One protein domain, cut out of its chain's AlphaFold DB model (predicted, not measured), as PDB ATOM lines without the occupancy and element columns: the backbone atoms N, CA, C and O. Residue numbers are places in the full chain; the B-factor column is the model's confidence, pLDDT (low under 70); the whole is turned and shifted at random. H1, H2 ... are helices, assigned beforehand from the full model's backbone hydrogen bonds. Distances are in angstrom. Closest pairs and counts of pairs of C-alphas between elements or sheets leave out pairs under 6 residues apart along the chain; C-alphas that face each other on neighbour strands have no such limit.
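AT A GLANCE: This is residues 3 to 97 of the 97 residues of an uncharacterized protein of Bremia lactucae (UniProt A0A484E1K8). The main picture is a long helical hairpin: the longest helix, H4, runs beside the shorter H3, and residues 84 to 97, of which 84 to 94 belong to H4, stick out beyond H3 as an arm. Two short helices, H1 and H2, make a small head on the first half of H3, away from H4, while a loop, residues 46 to 61, joins H3 to H4 at the end of the long axis opposite the arm. The printed part has 95 residues, with four named helices in the order H1, H2, H3, H4 and no named strand; the class is all helix. The whole is loose, with a radius of gyration of the C-alphas of 17.6 A, and its spans of 64 by 33 by 19 A make it only just elongated.

IN THESE COORDINATES: Find C-alpha 62 at (-14.425, -65.118, 30.954); from there H4, residues 62 to 94, runs 48.6 A to C-alpha 94 at (-18.752, -29.675, 63.923). Go back to C-alpha 26 at (-25.309, -42.821, 49.727), where H3 begins; it holds residues 26 to 45 and is 27.7 A long from first to last C-alpha. Before it you find H2, residues 11 to 19, 11.0 A long. H1, residues 3 to 7, begins at C-alpha 3 at (-29.492, -50.420, 39.940).

HOW THE PARTS SIT: Look first at H4 and H3, a helical hairpin: they touch with 65 pairs of C-alphas within 8 A, the closest being those of Ala 38 and His 72, 4.2 A apart. They run opposite ways at a shallow tilt of 33 degrees, only just short of steep. H3 is the hub, touching the three other helices. With residues 28 to 32 alone it only just touches H2, with 3 pairs of C-alphas within 8 A; the closest are those of Leu 17 and Val 32, 6.7 A apart. H2 and H3 run the same way at a steep tilt of 62 degrees. With residues 31 to 35 alone H3 only just touches H1, again with 3 pairs; the closest C-alphas are those of Leu 3 and Leu 31, 5.5 A apart. H1 and H2 are close but not clearly touching, the C-alphas of Leu 7 and Lys 13 being their closest at 7.0 A. H1 and H2 are both apart from H4. In H1, H2, H3 and H4, every backbone O i to N i+4 pair is within hydrogen-bond range.

THE WHOLE: The two C-alphas farthest apart, those of Asp 54 and Asp 97, are 63.7 A from each other. Look at residues 51 to 56 and at residues 84 to 97, of which 84 to 94 belong to H4: both stretches stand free. The body without them spans 39 by 29 by 19 A. The link from H3 to H4, 16 residues, is long, that from H2 to H3 is short, and that from H1 to H2 is tight. The printed part has no cut and ends at residue 97, the chain's last residue. The mean pLDDT of the printed part is 90.4, and residue 97 is the one printed residue under 70.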
ATOM      1  N   LEU A   3     -29.104 -51.778  40.347       78.81
ATOM      2  CA  LEU A   3     -29.492 -50.420  39.940       78.81
ATOM      3  C   LEU A   3     -30.783 -50.401  39.101       78.81
ATOM      4  O   LEU A   3     -31.651 -49.567  39.336       78.81
ATOM      5  N   ALA A   4     -30.952 -51.358  38.182       81.31
ATOM      6  CA  ALA A   4     -32.158 -51.457  37.357       81.31
ATOM      7  C   ALA A   4     -33.412 -51.817  38.164       81.31
ATOM      8  O   ALA A   4     -34.471 -51.231  37.949       81.31
ATOM      9  N   LEU A   5     -33.268 -52.730  39.131       82.38
ATOM     10  CA  LEU A   5     -34.342 -53.100  40.052       82.38
ATOM     11  C   LEU A   5     -34.731 -51.931  40.963       82.38
ATOM     12  O   LEU A   5     -35.910 -51.723  41.220       82.38
ATOM     13  N   HIS A   6     -33.751 -51.146  41.419       83.56
ATOM     14  CA  HIS A   6     -34.001 -50.011  42.305       83.56
ATOM     15  C   HIS A   6     -34.634 -48.808  41.585       83.56
ATOM     16  O   HIS A   6     -35.494 -48.131  42.146       83.56
ATOM     17  N   LEU A   7     -34.220 -48.521  40.347       82.62
ATOM     18  CA  LEU A   7     -34.712 -47.357  39.601       82.62
ATOM     19  C   LEU A   7     -36.014 -47.618  38.837       82.62
ATOM     20  O   LEU A   7     -36.771 -46.668  38.609       82.62
ATOM     21  N   GLY A   8     -36.272 -48.865  38.433       85.00
ATOM     22  CA  GLY A   8     -37.425 -49.223  37.611       85.00
ATOM     23  C   GLY A   8     -37.482 -48.443  36.287       85.00
ATOM     24  O   GLY A   8     -36.460 -48.027  35.729       85.00
ATOM     25  N   PHE A   9     -38.696 -48.211  35.780       81.00
ATOM     26  CA  PHE A   9     -38.936 -47.501  34.519       81.00
ATOM     27  C   PHE A   9     -39.076 -45.982  34.733       81.00
ATOM     28  O   PHE A   9     -40.160 -45.410  34.641       81.00
ATOM     29  N   ALA A  10     -37.970 -45.312  35.066       87.00
ATOM     30  CA  ALA A  10     -37.942 -43.869  35.327       87.00
ATOM     31  C   ALA A  10     -36.781 -43.172  34.585       87.00
ATOM     32  O   ALA A  10     -35.748 -42.883  35.199       87.00
ATOM     33  N   PRO A  11     -36.908 -42.866  33.278       84.00
ATOM     34  CA  PRO A  11     -35.785 -42.433  32.429       84.00
ATOM     35  C   PRO A  11     -35.073 -41.169  32.934       84.00
ATOM     36  O   PRO A  11     -33.857 -41.036  32.818       84.00
ATOM     37  N   HIS A  12     -35.804 -40.263  33.583       87.00
ATOM     38  CA  HIS A  12     -35.238 -39.064  34.201       87.00
ATOM     39  C   HIS A  12     -34.268 -39.376  35.357       87.00
ATOM     40  O   HIS A  12     -33.304 -38.635  35.556       87.00
ATOM     41  N   LYS A  13     -34.496 -40.457  36.121       87.50
ATOM     42  CA  LYS A  13     -33.584 -40.898  37.192       87.50
ATOM     43  C   LYS A  13     -32.322 -41.512  36.603       87.50
ATOM     44  O   LYS A  13     -31.230 -41.158  37.030       87.50
ATOM     45  N   TRP A  14     -32.469 -42.340  35.571       87.69
ATOM     46  CA  TRP A  14     -31.347 -42.915  34.830       87.69
ATOM     47  C   TRP A  14     -30.432 -41.838  34.246       87.69
ATOM     48  O   TRP A  14     -29.228 -41.856  34.488       87.69
ATOM     49  N   LEU A  15     -31.004 -40.844  33.560       89.69
ATOM     50  CA  LEU A  15     -30.238 -39.737  32.987       89.69
ATOM     51  C   LEU A  15     -29.533 -38.908  34.070       89.69
ATOM     52  O   LEU A  15     -28.392 -38.483  33.907       89.69
ATOM     53  N   ARG A  16     -30.192 -38.682  35.207       90.62
ATOM     54  CA  ARG A  16     -29.597 -37.951  36.331       90.62
ATOM     55  C   ARG A  16     -28.409 -38.695  36.941       90.62
ATOM     56  O   ARG A  16     -27.386 -38.073  37.210       90.62
ATOM     57  N   LEU A  17     -28.570 -39.993  37.173       87.62
ATOM     58  CA  LEU A  17     -27.613 -40.799  37.920       87.62
ATOM     59  C   LEU A  17     -26.447 -41.285  37.057       87.62
ATOM     60  O   LEU A  17     -25.315 -41.215  37.513       87.62
ATOM     61  N   LEU A  18     -26.697 -41.727  35.819       84.88
ATOM     62  CA  LEU A  18     -25.647 -42.253  34.938       84.88
ATOM     63  C   LEU A  18     -24.991 -41.177  34.067       84.88
ATOM     64  O   LEU A  18     -23.777 -41.185  33.919       84.88
ATOM     65  N   LEU A  19     -25.772 -40.257  33.489       87.56
ATOM     66  CA  LEU A  19     -25.243 -39.260  32.543       87.56
ATOM     67  C   LEU A  19     -24.838 -37.958  33.236       87.56
ATOM     68  O   LEU A  19     -23.787 -37.404  32.940       87.56
ATOM     69  N   LYS A  20     -25.663 -37.459  34.166       89.12
ATOM     70  CA  LYS A  20     -25.359 -36.226  34.915       89.12
ATOM     71  C   LYS A  20     -24.551 -36.468  36.190       89.12
ATOM     72  O   LYS A  20     -24.178 -35.491  36.830       89.12
ATOM     73  N   LEU A  21     -24.335 -37.732  36.577       86.38
ATOM     74  CA  LEU A  21     -23.616 -38.148  37.791       86.38
ATOM     75  C   LEU A  21     -24.055 -37.389  39.058       86.38
ATOM     76  O   LEU A  21     -23.269 -37.172  39.980       86.38
ATOM     77  N   ARG A  22     -25.324 -36.961  39.118       88.31
ATOM     78  CA  ARG A  22     -25.846 -36.169  40.236       88.31
ATOM     79  C   ARG A  22     -26.483 -37.094  41.256       88.31
ATOM     80  O   ARG A  22     -27.626 -37.519  41.083       88.31
ATOM     81  N   VAL A  23     -25.734 -37.359  42.314       89.19
ATOM     82  CA  VAL A  23     -26.102 -38.293  43.374       89.19
ATOM     83  C   VAL A  23     -26.611 -37.539  44.598       89.19
ATOM     84  O   VAL A  23     -26.016 -36.539  44.991       89.19
ATOM     85  N   SER A  24     -27.721 -38.003  45.180       87.69
ATOM     86  CA  SER A  24     -28.344 -37.353  46.345       87.69
ATOM     87  C   SER A  24     -28.224 -38.186  47.620       87.69
ATOM     88  O   SER A  24     -28.186 -37.628  48.711       87.69
ATOM     89  N   ASN A  25     -28.171 -39.515  47.493       88.81
ATOM     90  CA  ASN A  25     -28.136 -40.442  48.622       88.81
ATOM     91  C   ASN A  25     -26.928 -41.390  48.530       88.81
ATOM     92  O   ASN A  25     -26.501 -41.764  47.437       88.81
ATOM     93  N   SER A  26     -26.417 -41.857  49.668       87.94
ATOM     94  CA  SER A  26     -25.309 -42.821  49.727       87.94
ATOM     95  C   SER A  26     -25.649 -44.146  49.034       87.94
ATOM     96  O   SER A  26     -24.779 -44.778  48.441       87.94
ATOM     97  N   GLN A  27     -26.923 -44.556  49.049       88.94
ATOM     98  CA  GLN A  27     -27.381 -45.731  48.299       88.94
ATOM     99  C   GLN A  27     -27.282 -45.522  46.784       88.94
ATOM    100  O   GLN A  27     -26.816 -46.407  46.071       88.94
ATOM    101  N   GLU A  28     -27.666 -44.344  46.286       90.44
ATOM    102  CA  GLU A  28     -27.513 -44.001  44.869       90.44
ATOM    103  C   GLU A  28     -26.032 -43.985  44.475       90.44
ATOM    104  O   GLU A  28     -25.679 -44.495  43.413       90.44
ATOM    105  N   LEU A  29     -25.155 -43.482  45.354       90.94
ATOM    106  CA  LEU A  29     -23.714 -43.457  45.107       90.94
ATOM    107  C   LEU A  29     -23.133 -44.869  45.020       90.94
ATOM    108  O   LEU A  29     -22.381 -45.163  44.093       90.94
ATOM    109  N   TYR A  30     -23.537 -45.770  45.919       92.44
ATOM    110  CA  TYR A  30     -23.194 -47.193  45.856       92.44
ATOM    111  C   TYR A  30     -23.663 -47.846  44.550       92.44
ATOM    112  O   TYR A  30     -22.894 -48.532  43.878       92.44
ATOM    113  N   LEU A  31     -24.917 -47.620  44.155       91.81
ATOM    114  CA  LEU A  31     -25.475 -48.224  42.947       91.81
ATOM    115  C   LEU A  31     -24.758 -47.727  41.685       91.81
ATOM    116  O   LEU A  31     -24.420 -48.537  40.820       91.81
ATOM    117  N   VAL A  32     -24.513 -46.419  41.577       92.38
ATOM    118  CA  VAL A  32     -23.861 -45.805  40.410       92.38
ATOM    119  C   VAL A  32     -22.391 -46.206  40.332       92.38
ATOM    120  O   VAL A  32     -21.964 -46.714  39.297       92.38
ATOM    121  N   SER A  33     -21.629 -46.050  41.418       93.31
ATOM    122  CA  SER A  33     -20.197 -46.390  41.456       93.31
ATOM    123  C   SER A  33     -19.940 -47.859  41.119       93.31
ATOM    124  O   SER A  33     -19.099 -48.167  40.276       93.31
ATOM    125  N   SER A  34     -20.711 -48.768  41.714       94.50
ATOM    126  CA  SER A  34     -20.571 -50.205  41.497       94.50
ATOM    127  C   SER A  34     -21.016 -50.645  40.095       94.50
ATOM    128  O   SER A  34     -20.459 -51.599  39.551       94.50
ATOM    129  N   SER A  35     -21.979 -49.949  39.476       93.06
ATOM    130  CA  SER A  35     -22.428 -50.233  38.103       93.06
ATOM    131  C   SER A  35     -21.456 -49.687  37.057       93.06
ATOM    132  O   SER A  35     -21.112 -50.402  36.118       93.06
ATOM    133  N   ILE A  36     -20.971 -48.453  37.231       93.81
ATOM    134  CA  ILE A  36     -19.955 -47.856  36.350       93.81
ATOM    135  C   ILE A  36     -18.655 -48.653  36.441       93.81
ATOM    136  O   ILE A  36     -18.091 -49.015  35.412       93.81
ATOM    137  N   GLY A  37     -18.217 -48.992  37.657       95.75
ATOM    138  CA  GLY A  37     -17.041 -49.828  37.874       95.75
ATOM    139  C   GLY A  37     -17.162 -51.181  37.174       95.75
ATOM    140  O   GLY A  37     -16.247 -51.580  36.461       95.75
ATOM    141  N   ALA A  38     -18.314 -51.851  37.289       95.94
ATOM    142  CA  ALA A  38     -18.580 -53.107  36.591       95.94
ATOM    143  C   ALA A  38     -18.499 -52.963  35.058       95.94
ATOM    144  O   ALA A  38     -17.861 -53.786  34.406       95.94
ATOM    145  N   MET A  39     -19.096 -51.912  34.483       95.12
ATOM    146  CA  MET A  39     -19.049 -51.655  33.035       95.12
ATOM    147  C   MET A  39     -17.629 -51.372  32.538       95.12
ATOM    148  O   MET A  39     -17.207 -51.941  31.532       95.12
ATOM    149  N   LEU A  40     -16.882 -50.519  33.243       96.62
ATOM    150  CA  LEU A  40     -15.492 -50.213  32.906       96.62
ATOM    151  C   LEU A  40     -14.603 -51.450  33.046       96.62
ATOM    152  O   LEU A  40     -13.776 -51.719  32.179       96.62
ATOM    153  N   GLY A  41     -14.812 -52.234  34.102       97.19
ATOM    154  CA  GLY A  41     -14.114 -53.492  34.319       97.19
ATOM    155  C   GLY A  41     -14.380 -54.505  33.205       97.19
ATOM    156  O   GLY A  41     -13.439 -55.106  32.698       97.19
ATOM    157  N   ALA A  42     -15.634 -54.649  32.767       96.88
ATOM    158  CA  ALA A  42     -15.988 -55.486  31.621       96.88
ATOM    159  C   ALA A  42     -15.288 -55.021  30.336       96.88
ATOM    160  O   ALA A  42     -14.752 -55.841  29.595       96.88
ATOM    161  N   TYR A  43     -15.265 -53.705  30.096       96.25
ATOM    162  CA  TYR A  43     -14.628 -53.104  28.926       96.25
ATOM    163  C   TYR A  43     -13.116 -53.359  28.899       96.25
ATOM    164  O   TYR A  43     -12.589 -53.829  27.896       96.25
ATOM    165  N   VAL A  44     -12.421 -53.134  30.019       96.12
ATOM    166  CA  VAL A  44     -10.985 -53.441  30.145       96.12
ATOM    167  C   VAL A  44     -10.733 -54.947  30.054       96.12
ATOM    168  O   VAL A  44      -9.773 -55.381  29.425       96.12
ATOM    169  N   GLY A  45     -11.626 -55.762  30.620       94.56
ATOM    170  CA  GLY A  45     -11.594 -57.220  30.512       94.56
ATOM    171  C   GLY A  45     -11.760 -57.738  29.082       94.56
ATOM    172  O   GLY A  45     -11.448 -58.899  28.827       94.56
ATOM    173  N   ALA A  46     -12.189 -56.900  28.134       94.19
ATOM    174  CA  ALA A  46     -12.225 -57.258  26.724       94.19
ATOM    175  C   ALA A  46     -10.853 -57.128  26.038       94.19
ATOM    176  O   ALA A  46     -10.632 -57.750  25.004       94.19
ATOM    177  N   PHE A  47      -9.911 -56.365  26.603       93.31
ATOM    178  CA  PHE A  47      -8.600 -56.125  25.988       93.31
ATOM    179  C   PHE A  47      -7.712 -57.358  25.828       93.31
ATOM    180  O   PHE A  47      -6.967 -57.396  24.854       93.31
ATOM    181  N   PRO A  48      -7.744 -58.364  26.720       88.88
ATOM    182  CA  PRO A  48      -6.976 -59.577  26.498       88.88
ATOM    183  C   PRO A  48      -7.447 -60.357  25.269       88.88
ATOM    184  O   PRO A  48      -6.615 -60.953  24.613       88.88
ATOM    185  N   ILE A  49      -8.736 -60.328  24.903       89.62
ATOM    186  CA  ILE A  49      -9.316 -61.213  23.872       89.62
ATOM    187  C   ILE A  49      -8.595 -61.120  22.515       89.62
ATOM    188  O   ILE A  49      -8.203 -62.171  22.017       89.62
ATOM    189  N   PRO A  50      -8.344 -59.930  21.925       86.88
ATOM    190  CA  PRO A  50      -7.711 -59.817  20.608       86.88
ATOM    191  C   PRO A  50      -6.265 -60.317  20.554       86.88
ATOM    192  O   PRO A  50      -5.740 -60.518  19.466       86.88
ATOM    193  N   LEU A  51      -5.610 -60.485  21.706       86.06
ATOM    194  CA  LEU A  51      -4.241 -60.989  21.789       86.06
ATOM    195  C   LEU A  51      -4.171 -62.526  21.691       86.06
ATOM    196  O   LEU A  51      -3.072 -63.066  21.689       86.06
ATOM    197  N   ASP A  52      -5.342 -63.182  21.642       75.00
ATOM    198  CA  ASP A  52      -5.630 -64.624  21.565       75.00
ATOM    199  C   ASP A  52      -4.410 -65.534  21.743       75.00
ATOM    200  O   ASP A  52      -3.793 -65.994  20.788       75.00
ATOM    201  N   TRP A  53      -4.019 -65.766  23.001       82.75
ATOM    202  CA  TRP A  53      -2.909 -66.663  23.328       82.75
ATOM    203  C   TRP A  53      -3.349 -68.136  23.418       82.75
ATOM    204  O   TRP A  53      -2.634 -68.941  24.026       82.75
ATOM    205  N   ASP A  54      -4.539 -68.477  22.899       83.81
ATOM    206  CA  ASP A  54      -5.170 -69.803  22.987       83.81
ATOM    207  C   ASP A  54      -5.195 -70.356  24.424       83.81
ATOM    208  O   ASP A  54      -5.005 -71.548  24.690       83.81
ATOM    209  N   ARG A  55      -5.374 -69.472  25.415       91.62
ATOM    210  CA  ARG A  55      -5.424 -69.876  26.823       91.62
ATOM    211  C   ARG A  55      -6.864 -70.101  27.269       91.62
ATOM    212  O   ARG A  55      -7.721 -69.263  27.001       91.62
ATOM    213  N   PRO A  56      -7.140 -71.159  28.054       89.88
ATOM    214  CA  PRO A  56      -8.498 -71.447  28.515       89.88
ATOM    215  C   PRO A  56      -9.096 -70.313  29.363       89.88
ATOM    216  O   PRO A  56     -10.303 -70.115  29.361       89.88
ATOM    217  N   TRP A  57      -8.267 -69.515  30.048       87.81
ATOM    218  CA  TRP A  57      -8.728 -68.358  30.826       87.81
ATOM    219  C   TRP A  57      -9.137 -67.150  29.965       87.81
ATOM    220  O   TRP A  57      -9.788 -66.238  30.472       87.81
ATOM    221  N   GLN A  58      -8.759 -67.131  28.684       91.62
ATOM    222  CA  GLN A  58      -8.984 -66.025  27.753       91.62
ATOM    223  C   GLN A  58     -10.267 -66.189  26.925       91.62
ATOM    224  O   GLN A  58     -10.678 -65.264  26.224       91.62
ATOM    225  N   GLN A  59     -10.931 -67.345  27.021       90.88
ATOM    226  CA  GLN A  59     -12.139 -67.620  26.249       90.88
ATOM    227  C   GLN A  59     -13.236 -66.602  26.555       90.88
ATOM    228  O   GLN A  59     -13.544 -66.318  27.714       90.88
ATOM    229  N   TRP A  60     -13.864 -66.065  25.511       90.44
ATOM    230  CA  TRP A  60     -15.011 -65.181  25.680       90.44
ATOM    231  C   TRP A  60     -16.162 -65.918  26.385       90.44
ATOM    232  O   TRP A  60     -16.494 -67.029  25.966       90.44
ATOM    233  N   PRO A  61     -16.828 -65.330  27.403       93.94
ATOM    234  CA  PRO A  61     -16.658 -63.987  27.981       93.94
ATOM    235  C   PRO A  61     -15.912 -63.964  29.337       93.94
ATOM    236  O   PRO A  61     -16.150 -63.069  30.150       93.94
ATOM    237  N   LEU A  62     -15.045 -64.940  29.630       94.44
ATOM    238  CA  LEU A  62     -14.425 -65.118  30.954       94.44
ATOM    239  C   LEU A  62     -13.656 -63.882  31.427       94.44
ATOM    240  O   LEU A  62     -13.878 -63.401  32.538       94.44
ATOM    241  N   THR A  63     -12.797 -63.319  30.577       95.06
ATOM    242  CA  THR A  63     -11.983 -62.140  30.916       95.06
ATOM    243  C   THR A  63     -12.846 -60.919  31.233       95.06
ATOM    244  O   THR A  63     -12.563 -60.186  32.183       95.06
ATOM    245  N   CYS A  64     -13.954 -60.743  30.513       96.19
ATOM    246  CA  CYS A  64     -14.940 -59.702  30.784       96.19
ATOM    247  C   CYS A  64     -15.670 -59.932  32.107       96.19
ATOM    248  O   CYS A  64     -15.924 -58.968  32.825       96.19
ATOM    249  N   ILE A  65     -15.989 -61.180  32.468       96.44
ATOM    250  CA  ILE A  65     -16.611 -61.508  33.761       96.44
ATOM    251  C   ILE A  65     -15.653 -61.172  34.907       96.44
ATOM    252  O   ILE A  65     -16.049 -60.476  35.842       96.44
ATOM    253  N   TYR A  66     -14.388 -61.595  34.820       96.12
ATOM    254  CA  TYR A  66     -13.381 -61.249  35.827       96.12
ATOM    255  C   TYR A  66     -13.206 -59.734  35.944       96.12
ATOM    256  O   TYR A  66     -13.257 -59.193  37.049       96.12
ATOM    257  N   GLY A  67     -13.095 -59.043  34.808       97.00
ATOM    258  CA  GLY A  67     -13.042 -57.587  34.761       97.00
ATOM    259  C   GLY A  67     -14.265 -56.940  35.409       97.00
ATOM    260  O   GLY A  67     -14.119 -56.036  36.226       97.00
ATOM    261  N   THR A  68     -15.467 -57.444  35.126       97.12
ATOM    262  CA  THR A  68     -16.727 -56.958  35.713       97.12
ATOM    263  C   THR A  68     -16.719 -57.081  37.232       97.12
ATOM    264  O   THR A  68     -17.077 -56.128  37.919       97.12
ATOM    265  N   ILE A  69     -16.306 -58.234  37.768       96.81
ATOM    266  CA  ILE A  69     -16.254 -58.479  39.217       96.81
ATOM    267  C   ILE A  69     -15.243 -57.538  39.878       96.81
ATOM    268  O   ILE A  69     -15.577 -56.864  40.851       96.81
ATOM    269  N   ILE A  70     -14.030 -57.442  39.324       97.50
ATOM    270  CA  ILE A  70     -12.975 -56.559  39.843       97.50
ATOM    271  C   ILE A  70     -13.436 -55.100  39.808       97.50
ATOM    272  O   ILE A  70     -13.334 -54.390  40.808       97.50
ATOM    273  N   GLY A  71     -13.991 -54.663  38.679       97.44
ATOM    274  CA  GLY A  71     -14.493 -53.308  38.500       97.44
ATOM    275  C   GLY A  71     -15.661 -52.982  39.432       97.44
ATOM    276  O   GLY A  71     -15.710 -51.893  40.001       97.44
ATOM    277  N   HIS A  72     -16.575 -53.929  39.651       96.06
ATOM    278  CA  HIS A  72     -17.674 -53.780  40.604       96.06
ATOM    279  C   HIS A  72     -17.153 -53.577  42.031       96.06
ATOM    280  O   HIS A  72     -17.540 -52.615  42.697       96.06
ATOM    281  N   THR A  73     -16.232 -54.437  42.477       97.19
ATOM    282  CA  THR A  73     -15.609 -54.330  43.802       97.19
ATOM    283  C   THR A  73     -14.845 -53.016  43.952       97.19
ATOM    284  O   THR A  73     -15.001 -52.335  44.963       97.19
ATOM    285  N   ALA A  74     -14.085 -52.601  42.935       97.44
ATOM    286  CA  ALA A  74     -13.393 -51.314  42.936       97.44
ATOM    287  C   ALA A  74     -14.371 -50.134  43.061       97.44
ATOM    288  O   ALA A  74     -14.138 -49.227  43.858       97.44
ATOM    289  N   GLY A  75     -15.501 -50.168  42.346       95.62
ATOM    290  CA  GLY A  75     -16.553 -49.154  42.461       95.62
ATOM    291  C   GLY A  75     -17.111 -49.034  43.884       95.62
ATOM    292  O   GLY A  75     -17.275 -47.927  44.394       95.62
ATOM    293  N   ILE A  76     -17.324 -50.164  44.565       96.00
ATOM    294  CA  ILE A  76     -17.763 -50.180  45.969       96.00
ATOM    295  C   ILE A  76     -16.695 -49.577  46.893       96.00
ATOM    296  O   ILE A  76     -17.030 -48.785  47.774       96.00
ATOM    297  N   LEU A  77     -15.418 -49.910  46.691       96.75
ATOM    298  CA  LEU A  77     -14.321 -49.351  47.488       96.75
ATOM    299  C   LEU A  77     -14.217 -47.831  47.328       96.75
ATOM    300  O   LEU A  77     -14.057 -47.122  48.320       96.75
ATOM    301  N   VAL A  78     -14.380 -47.324  46.103       95.19
ATOM    302  CA  VAL A  78     -14.440 -45.880  45.828       95.19
ATOM    303  C   VAL A  78     -15.596 -45.231  46.586       95.19
ATOM    304  O   VAL A  78     -15.413 -44.188  47.209       95.19
ATOM    305  N   GLN A  79     -16.773 -45.861  46.596       94.31
ATOM    306  CA  GLN A  79     -17.917 -45.355  47.352       94.31
ATOM    307  C   GLN A  79     -17.638 -45.268  48.858       94.31
ATOM    308  O   GLN A  79     -17.944 -44.259  49.503       94.31
ATOM    309  N   ILE A  80     -17.061 -46.324  49.434       95.00
ATOM    310  CA  ILE A  80     -16.712 -46.356  50.858       95.00
ATOM    311  C   ILE A  80     -15.729 -45.226  51.167       95.00
ATOM    312  O   ILE A  80     -15.957 -44.462  52.100       95.00
ATOM    313  N   PHE A  81     -14.699 -45.066  50.335       95.19
ATOM    314  CA  PHE A  81     -13.709 -44.008  50.491       95.19
ATOM    315  C   PHE A  81     -14.347 -42.612  50.495       95.19
ATOM    316  O   PHE A  81     -14.150 -41.854  51.445       95.19
ATOM    317  N   ILE A  82     -15.182 -42.295  49.496       91.88
ATOM    318  CA  ILE A  82     -15.877 -41.000  49.407       91.88
ATOM    319  C   ILE A  82     -16.757 -40.762  50.642       91.88
ATOM    320  O   ILE A  82     -16.747 -39.673  51.221       91.88
ATOM    321  N   SER A  83     -17.492 -41.787  51.074       90.94
ATOM    322  CA  SER A  83     -18.393 -41.695  52.227       90.94
ATOM    323  C   SER A  83     -17.626 -41.427  53.524       90.94
ATOM    324  O   SER A  83     -17.991 -40.532  54.288       90.94
ATOM    325  N   THR A  84     -16.520 -42.140  53.754       92.12
ATOM    326  CA  THR A  84     -15.665 -41.943  54.931       92.12
ATOM    327  C   THR A  84     -15.014 -40.562  54.934       92.12
ATOM    328  O   THR A  84     -15.021 -39.889  55.968       92.12
ATOM    329  N   SER A  85     -14.497 -40.093  53.794       90.56
ATOM    330  CA  SER A  85     -13.920 -38.749  53.684       90.56
ATOM    331  C   SER A  85     -14.953 -37.658  53.971       90.56
ATOM    332  O   SER A  85     -14.660 -36.718  54.711       90.56
ATOM    333  N   SER A  86     -16.178 -37.805  53.458       89.00
ATOM    334  CA  SER A  86     -17.266 -36.858  53.715       89.00
ATOM    335  C   SER A  86     -17.648 -36.804  55.198       89.00
ATOM    336  O   SER A  86     -17.840 -35.715  55.741       89.00
ATOM    337  N   MET A  87     -17.736 -37.956  55.871       86.62
ATOM    338  CA  MET A  87     -18.028 -38.016  57.310       86.62
ATOM    339  C   MET A  87     -16.904 -37.401  58.147       86.62
ATOM    340  O   MET A  87     -17.174 -36.646  59.079       86.62
ATOM    341  N   SER A  88     -15.645 -37.688  57.804       88.56
ATOM    342  CA  SER A  88     -14.481 -37.117  58.485       88.56
ATOM    343  C   SER A  88     -14.450 -35.589  58.368       88.56
ATOM    344  O   SER A  88     -14.200 -34.896  59.356       88.56
ATOM    345  N   PHE A  89     -14.771 -35.055  57.187       88.50
ATOM    346  CA  PHE A  89     -14.877 -33.617  56.965       88.50
ATOM    347  C   PHE A  89     -16.004 -32.983  57.795       88.50
ATOM    348  O   PHE A  89     -15.766 -31.993  58.487       88.50
ATOM    349  N   ALA A  90     -17.198 -33.583  57.793       88.62
ATOM    350  CA  ALA A  90     -18.332 -33.101  58.582       88.62
ATOM    351  C   ALA A  90     -18.036 -33.101  60.094       88.62
ATOM    352  O   ALA A  90     -18.330 -32.126  60.782       88.62
ATOM    353  N   ALA A  91     -17.385 -34.152  60.602       88.62
ATOM    354  CA  ALA A  91     -16.980 -34.241  62.004       88.62
ATOM    355  C   ALA A  91     -15.947 -33.169  62.388       88.62
ATOM    356  O   ALA A  91     -15.967 -32.654  63.505       88.62
ATOM    357  N   LYS A  92     -15.044 -32.816  61.465       89.06
ATOM    358  CA  LYS A  92     -14.058 -31.753  61.688       89.06
ATOM    359  C   LYS A  92     -14.707 -30.369  61.731       89.06
ATOM    360  O   LYS A  92     -14.268 -29.543  62.522       89.06
ATOM    361  N   LEU A  93     -15.732 -30.130  60.911       88.56
ATOM    362  CA  LEU A  93     -16.488 -28.875  60.913       88.56
ATOM    363  C   LEU A  93     -17.238 -28.689  62.239       88.56
ATOM    364  O   LEU A  93     -17.033 -27.686  62.904       88.56
ATOM    365  N   ALA A  94     -17.970 -29.714  62.684       88.31
ATOM    366  CA  ALA A  94     -18.752 -29.675  63.923       88.31
ATOM    367  C   ALA A  94     -17.919 -29.494  65.208       88.31
ATOM    368  O   ALA A  94     -18.475 -29.209  66.260       88.31
ATOM    369  N   LYS A  95     -16.599 -29.714  65.152       86.75
ATOM    370  CA  LYS A  95     -15.684 -29.484  66.280       86.75
ATOM    371  C   LYS A  95     -15.159 -28.040  66.337       86.75
ATOM    372  O   LYS A  95     -14.637 -27.637  67.372       86.75
ATOM    373  N   ASN A  96     -15.210 -27.319  65.219       79.75
ATOM    374  CA  ASN A  96     -14.704 -25.949  65.109       79.75
ATOM    375  C   ASN A  96     -15.791 -24.886  65.349       79.75
ATOM    376  O   ASN A  96     -15.437 -23.711  65.447       79.75
ATOM    377  N   ASP A  97     -17.058 -25.303  65.421       66.06
ATOM    378  CA  ASP A  97     -18.214 -24.499  65.839       66.06
ATOM    379  C   ASP A  97     -18.417 -24.598  67.363       66.06
ATOM    380  O   ASP A  97     -18.793 -23.574  67.978       66.06
TER     381      ASP A  97